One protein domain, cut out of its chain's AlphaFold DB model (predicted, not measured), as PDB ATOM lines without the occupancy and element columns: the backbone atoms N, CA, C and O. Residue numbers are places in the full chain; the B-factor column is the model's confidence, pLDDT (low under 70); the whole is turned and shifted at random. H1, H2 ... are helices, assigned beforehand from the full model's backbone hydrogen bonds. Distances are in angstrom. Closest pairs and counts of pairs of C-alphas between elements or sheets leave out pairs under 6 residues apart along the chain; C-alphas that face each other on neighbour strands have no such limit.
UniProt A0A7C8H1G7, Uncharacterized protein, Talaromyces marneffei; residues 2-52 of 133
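Overview. This is residues 2 to 52 of the 133 residues of an uncharacterized protein of Talaromyces marneffei (UniProt A0A7C8H1G7). This is a long, loose helical hairpin: H1 runs along the long axis, a link of 13 residues folds back, and H2 runs the opposite way beside the beginning of H1. Residues 24 to 30 stick out at one end of the long axis, and residues 2 to 7 lead into H1 near the other end. The printed part has 51 residues with two named helices, H1 then H2, and no named strand; the class is all helix. The whole is loose, with a radius of gyration of the C-alphas of 13.0 A, and flat, with spans of 41 by 25 by 11 A.

Arrangement. H1, residues 8 to 25, is the longest helix. It touches H2, residues 39 to 51, with residues 8 to 12 alone. The two helices have 6 pairs of C-alphas within 8 A, and their closest C-alphas, those of Arg 8 and Ala 46, are 6.3 A apart. H1 and H2 run opposite ways at a shallow tilt of 26 degrees and form a helical hairpin. Their centres are 16.8 A apart. In H1 and H2 every O i to N i+4 pair is within hydrogen-bond range.

Along the chain. H1 begins at C-alpha 8, at (-40.273, 19.682, 28.867), and ends at C-alpha 25, at (-64.088, 25.664, 36.937), a length of 25.8 A. H2 measures 18.1 A from C-alpha 39 to C-alpha 51, and ends at (-28.667, 26.543, 26.141).

Size, cuts and confidence. The two C-alphas farthest apart, those of Gly 28 and Leu 52, are 41.3 A apart. The link from H1 to H2, residues 26 to 38, is long, and residues 24 to 30 stand free. The printed part has no cut. The mean pLDDT of the printed part is 88.3, and residues 2 to 4 are under 70.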
ATOM      1  N   SER A   2     -35.017  14.788  46.420       42.53
ATOM      2  CA  SER A   2     -34.803  15.889  45.476       42.53
ATOM      3  C   SER A   2     -35.820  15.724  44.356       42.53
ATOM      4  O   SER A   2     -35.734  14.754  43.609       42.53
ATOM      5  N   GLU A   3     -36.823  16.597  44.294       48.59
ATOM      6  CA  GLU A   3     -37.719  16.644  43.143       48.59
ATOM      7  C   GLU A   3     -36.871  16.996  41.921       48.59
ATOM      8  O   GLU A   3     -36.318  18.091  41.814       48.59
ATOM      9  N   SER A   4     -36.696  16.023  41.028       63.78
ATOM     10  CA  SER A   4     -36.098  16.234  39.716       63.78
ATOM     11  C   SER A   4     -36.847  17.374  39.031       63.78
ATOM     12  O   SER A   4     -38.082  17.378  39.036       63.78
ATOM     13  N   THR A   5     -36.138  18.344  38.443       70.06
ATOM     14  CA  THR A   5     -36.826  19.381  37.666       70.06
ATOM     15  C   THR A   5     -37.663  18.709  36.571       70.06
ATOM     16  O   THR A   5     -37.107  17.872  35.856       70.06
ATOM     17  N   PRO A   6     -38.955  19.054  36.415       80.12
ATOM     18  CA  PRO A   6     -39.810  18.425  35.417       80.12
ATOM     19  C   PRO A   6     -39.248  18.614  34.009       80.12
ATOM     20  O   PRO A   6     -38.810  19.715  33.652       80.12
ATOM     21  N   THR A   7     -39.288  17.553  33.213       87.94
ATOM     22  CA  THR A   7     -38.939  17.569  31.790       87.94
ATOM     23  C   THR A   7     -39.888  18.471  30.997       87.94
ATOM     24  O   THR A   7     -40.998  18.782  31.434       87.94
ATOM     25  N   ARG A   8     -39.464  18.878  29.796       90.81
ATOM     26  CA  ARG A   8     -40.273  19.682  28.867       90.81
ATOM     27  C   ARG A   8     -41.652  19.055  28.618       90.81
ATOM     28  O   ARG A   8     -42.666  19.738  28.729       90.81
ATOM     29  N   GLU A   9     -41.692  17.752  28.346       92.12
ATOM     30  CA  GLU A   9     -42.935  17.005  28.111       92.12
ATOM     31  C   GLU A   9     -43.836  16.982  29.351       92.12
ATOM     32  O   GLU A   9     -45.041  17.217  29.246       92.12
ATOM     33  N   GLU A  10     -43.260  16.785  30.540       92.50
ATOM     34  CA  GLU A  10     -44.017  16.827  31.794       92.50
ATOM     35  C   GLU A  10     -44.599  18.215  32.068       92.50
ATOM     36  O   GLU A  10     -45.732  18.313  32.533       92.50
ATOM     37  N   GLN A  11     -43.866  19.294  31.778       90.62
ATOM     38  CA  GLN A  11     -44.380  20.658  31.943       90.62
ATOM     39  C   GLN A  11     -45.546  20.938  30.990       90.62
ATOM     40  O   GLN A  11     -46.568  21.479  31.417       90.62
ATOM     41  N   LEU A  12     -45.427  20.523  29.725       94.50
ATOM     42  CA  LEU A  12     -46.492  20.663  28.728       94.50
ATOM     43  C   LEU A  12     -47.750  19.884  29.137       94.50
ATOM     44  O   LEU A  12     -48.846  20.444  29.112       94.50
ATOM     45  N   ALA A  13     -47.593  18.627  29.567       94.31
ATOM     46  CA  ALA A  13     -48.701  17.784  30.006       94.31
ATOM     47  C   ALA A  13     -49.379  18.329  31.274       94.31
ATOM     48  O   ALA A  13     -50.607  18.401  31.339       94.31
ATOM     49  N   ARG A  14     -48.590  18.770  32.265       93.56
ATOM     50  CA  ARG A  14     -49.115  19.387  33.494       93.56
ATOM     51  C   ARG A  14     -49.894  20.663  33.194       93.56
ATOM     52  O   ARG A  14     -50.966  20.851  33.757       93.56
ATOM     53  N   MET A  15     -49.384  21.522  32.310       93.44
ATOM     54  CA  MET A  15     -50.077  22.757  31.946       93.44
ATOM     55  C   MET A  15     -51.362  22.482  31.164       93.44
ATOM     56  O   MET A  15     -52.378  23.108  31.443       93.44
ATOM     57  N   ALA A  16     -51.356  21.517  30.239       94.69
ATOM     58  CA  ALA A  16     -52.569  21.120  29.527       94.69
ATOM     59  C   ALA A  16     -53.668  20.655  30.499       94.69
ATOM     60  O   ALA A  16     -54.777  21.185  30.465       94.69
ATOM     61  N   ALA A  17     -53.332  19.752  31.429       94.56
ATOM     62  CA  ALA A  17     -54.264  19.290  32.459       94.56
ATOM     63  C   ALA A  17     -54.759  20.442  33.351       94.56
ATOM     64  O   ALA A  17     -55.958  20.572  33.591       94.56
ATOM     65  N   HIS A  18     -53.851  21.324  33.782       94.00
ATOM     66  CA  HIS A  18     -54.209  22.493  34.581       94.00
ATOM     67  C   HIS A  18     -55.203  23.401  33.846       94.00
ATOM     68  O   HIS A  18     -56.216  23.810  34.407       94.00
ATOM     69  N   MET A  19     -54.958  23.695  32.570       93.19
ATOM     70  CA  MET A  19     -55.823  24.567  31.780       93.19
ATOM     71  C   MET A  19     -57.204  23.948  31.515       93.19
ATOM     72  O   MET A  19     -58.211  24.658  31.555       93.19
ATOM     73  N   GLU A  20     -57.281  22.628  31.322       93.81
ATOM     74  CA  GLU A  20     -58.556  21.905  31.252       93.81
ATOM     75  C   GLU A  20     -59.357  22.000  32.556       93.81
ATOM     76  O   GLU A  20     -60.577  22.178  32.523       93.81
ATOM     77  N   GLU A  21     -58.696  21.890  33.708       94.00
ATOM     78  CA  GLU A  21     -59.335  22.081  35.013       94.00
ATOM     79  C   GLU A  21     -59.870  23.509  35.159       94.00
ATOM     80  O   GLU A  21     -61.046  23.692  35.484       94.00
ATOM     81  N   ARG A  22     -59.073  24.526  34.805       91.69
ATOM     82  CA  ARG A  22     -59.506  25.934  34.866       91.69
ATOM     83  C   ARG A  22     -60.693  26.226  33.956       91.69
ATOM     84  O   ARG A  22     -61.575  26.993  34.343       91.69
ATOM     85  N   GLN A  23     -60.758  25.596  32.786       91.88
ATOM     86  CA  GLN A  23     -61.894  25.708  31.870       91.88
ATOM     87  C   GLN A  23     -63.173  25.091  32.457       91.88
ATOM     88  O   GLN A  23     -64.258  25.642  32.273       91.88
ATOM     89  N   LYS A  24     -63.063  23.970  33.184       92.00
ATOM     90  CA  LYS A  24     -64.200  23.336  33.876       92.00
ATOM     91  C   LYS A  24     -64.695  24.186  35.046       92.00
ATOM     92  O   LYS A  24     -65.900  24.353  35.206       92.00
ATOM     93  N   GLU A  25     -63.775  24.746  35.831       93.12
ATOM     94  CA  GLU A  25     -64.088  25.664  36.937       93.12
ATOM     95  C   GLU A  25     -64.764  26.953  36.449       93.12
ATOM     96  O   GLU A  25     -65.580  27.538  37.157       93.12
ATOM     97  N   ASN A  26     -64.448  27.380  35.223       89.81
ATOM     98  CA  ASN A  26     -64.920  28.625  34.630       89.81
ATOM     99  C   ASN A  26     -65.645  28.346  33.307       89.81
ATOM    100  O   ASN A  26     -65.246  28.841  32.259       89.81
ATOM    101  N   ALA A  27     -66.732  27.569  33.351       83.25
ATOM    102  CA  ALA A  27     -67.457  27.114  32.157       83.25
ATOM    103  C   ALA A  27     -67.975  28.239  31.229       83.25
ATOM    104  O   ALA A  27     -68.286  27.976  30.072       83.25
ATOM    105  N   GLY A  28     -68.082  29.481  31.722       90.06
ATOM    106  CA  GLY A  28     -68.444  30.658  30.920       90.06
ATOM    107  C   GLY A  28     -67.260  31.410  30.299       90.06
ATOM    108  O   GLY A  28     -67.476  32.307  29.489       90.06
ATOM    109  N   ALA A  29     -66.025  31.080  30.679       88.75
ATOM    110  CA  ALA A  29     -64.820  31.629  30.070       88.75
ATOM    111  C   ALA A  29     -64.435  30.792  28.848       88.75
ATOM    112  O   ALA A  29     -64.594  29.578  28.857       88.75
ATOM    113  N   ASP A  30     -63.895  31.420  27.811       92.31
ATOM    114  CA  ASP A  30     -63.276  30.714  26.692       92.31
ATOM    115  C   ASP A  30     -61.759  30.877  26.800       92.31
ATOM    116  O   ASP A  30     -61.202  31.895  26.387       92.31
ATOM    117  N   LEU A  31     -61.096  29.891  27.415       89.81
ATOM    118  CA  LEU A  31     -59.644  29.913  27.623       89.81
ATOM    119  C   LEU A  31     -58.852  29.535  26.361       89.81
ATOM    120  O   LEU A  31     -57.619  29.478  26.426       89.81
ATOM    121  N   LYS A  32     -59.535  29.280  25.230       92.50
ATOM    122  CA  LYS A  32     -58.923  28.970  23.928       92.50
ATOM    123  C   LYS A  32     -57.910  27.826  24.008       92.50
ATOM    124  O   LYS A  32     -56.782  27.942  23.526       92.50
ATOM    125  N   LEU A  33     -58.289  26.724  24.666       92.31
ATOM    126  CA  LEU A  33     -57.391  25.588  24.922       92.31
ATOM    127  C   LEU A  33     -56.842  24.951  23.638       92.31
ATOM    128  O   LEU A  33     -55.715  24.460  23.629       92.31
ATOM    129  N   ASP A  34     -57.614  25.005  22.556       93.12
ATOM    130  CA  ASP A  34     -57.246  24.545  21.216       93.12
ATOM    131  C   ASP A  34     -56.031  25.286  20.643       93.12
ATOM    132  O   ASP A  34     -55.259  24.709  19.882       93.12
ATOM    133  N   THR A  35     -55.822  26.541  21.048       93.75
ATOM    134  CA  THR A  35     -54.669  27.340  20.607       93.75
ATOM    135  C   THR A  35     -53.371  26.961  21.312       93.75
ATOM    136  O   THR A  35     -52.298  27.334  20.840       93.75
ATOM    137  N   GLN A  36     -53.458  26.253  22.446       93.69
ATOM    138  CA  GLN A  36     -52.314  25.848  23.265       93.69
ATOM    139  C   GLN A  36     -51.310  26.990  23.512       93.69
ATOM    140  O   GLN A  36     -50.094  26.803  23.466       93.69
ATOM    141  N   TRP A  37     -51.818  28.197  23.775       90.31
ATOM    142  CA  TRP A  37     -51.031  29.435  23.841       90.31
ATOM    143  C   TRP A  37     -49.888  29.420  24.876       90.31
ATOM    144  O   TRP A  37     -48.983  30.249  24.799       90.31
ATOM    145  N   TRP A  38     -49.891  28.481  25.827       91.50
ATOM    146  CA  TRP A  38     -48.820  28.279  26.808       91.50
ATOM    147  C   TRP A  38     -47.589  27.549  26.243       91.50
ATOM    148  O   TRP A  38     -46.493  27.680  26.790       91.50
ATOM    149  N   VAL A  39     -47.735  26.784  25.155       93.81
ATOM    150  CA  VAL A  39     -46.669  25.940  24.583       93.81
ATOM    151  C   VAL A  39     -45.428  26.749  24.188       93.81
ATOM    152  O   VAL A  39     -44.330  26.348  24.583       93.81
ATOM    153  N   PRO A  40     -45.539  27.897  23.482       90.38
ATOM    154  CA  PRO A  40     -44.370  28.706  23.146       90.38
ATOM    155  C   PRO A  40     -43.587  29.172  24.377       90.38
ATOM    156  O   PRO A  40     -42.360  29.177  24.342       90.38
ATOM    157  N   ALA A  41     -44.274  29.514  25.472       87.75
ATOM    158  CA  ALA A  41     -43.635  29.969  26.705       87.75
ATOM    159  C   ALA A  41     -42.891  28.833  27.430       87.75
ATOM    160  O   ALA A  41     -41.751  29.023  27.850       87.75
ATOM    161  N   ILE A  42     -43.493  27.639  27.524       89.94
ATOM    162  CA  ILE A  42     -42.848  26.465  28.140       89.94
ATOM    163  C   ILE A  42     -41.621  26.033  27.333       89.94
ATOM    164  O   ILE A  42     -40.552  25.815  27.901       89.94
ATOM    165  N   ASN A  43     -41.748  25.963  26.005       91.19
ATOM    166  CA  ASN A  43     -40.619  25.626  25.139       91.19
ATOM    167  C   ASN A  43     -39.500  26.660  25.250       91.19
ATOM    168  O   ASN A  43     -38.339  26.289  25.347       91.19
ATOM    169  N   PHE A  44     -39.841  27.948  25.294       89.12
ATOM    170  CA  PHE A  44     -38.860  29.012  25.463       89.12
ATOM    171  C   PHE A  44     -38.086  28.894  26.786       89.12
ATOM    172  O   PHE A  44     -36.860  28.982  26.778       89.12
ATOM    173  N   GLY A  45     -38.766  28.619  27.905       87.75
ATOM    174  CA  GLY A  45     -38.102  28.385  29.192       87.75
ATOM    175  C   GLY A  45     -37.184  27.156  29.183       87.75
ATOM    176  O   GLY A  45     -36.081  27.205  29.726       87.75
ATOM    177  N   ALA A  46     -37.607  26.068  28.532       87.81
ATOM    178  CA  ALA A  46     -36.774  24.879  28.358       87.81
ATOM    179  C   ALA A  46     -35.533  25.169  27.496       87.81
ATOM    180  O   ALA A  46     -34.425  24.810  27.886       87.81
ATOM    181  N   ASP A  47     -35.707  25.880  26.379       87.81
ATOM    182  CA  ASP A  47     -34.617  26.238  25.469       87.81
ATOM    183  C   ASP A  47     -33.562  27.115  26.173       87.81
ATOM    184  O   ASP A  47     -32.367  26.887  25.996       87.81
ATOM    185  N   ILE A  48     -33.975  28.067  27.022       89.44
ATOM    186  CA  ILE A  48     -33.052  28.869  27.850       89.44
ATOM    187  C   ILE A  48     -32.224  27.960  28.765       89.44
ATOM    188  O   ILE A  48     -30.997  28.050  28.771       89.44
ATOM    189  N   LYS A  49     -32.885  27.065  29.508       87.00
ATOM    190  CA  LYS A  49     -32.225  26.184  30.479       87.00
ATOM    191  C   LYS A  49     -31.258  25.193  29.824       87.00
ATOM    192  O   LYS A  49     -30.253  24.836  30.426       87.00
ATOM    193  N   GLU A  50     -31.583  24.714  28.628       88.31
ATOM    194  CA  GLU A  50     -30.741  23.779  27.872       88.31
ATOM    195  C   GLU A  50     -29.559  24.477  27.181       88.31
ATOM    196  O   GLU A  50     -28.534  23.841  26.940       88.31
ATOM    197  N   THR A  51     -29.692  25.771  26.864       90.56
ATOM    198  CA  THR A  51     -28.667  26.543  26.141       90.56
ATOM    199  C   THR A  51     -27.652  27.196  27.074       90.56
ATOM    200  O   THR A  51     -26.466  27.248  26.749       90.56
ATOM    201  N   LEU A  52     -28.109  27.737  28.204       92.81
ATOM    202  CA  LEU A  52     -27.267  28.507  29.112       92.81
ATOM    203  C   LEU A  52     -26.492  27.608  30.073       92.81
ATOM    204  O   LEU A  52     -27.020  26.643  30.626       92.81
TER     205      LEU A  52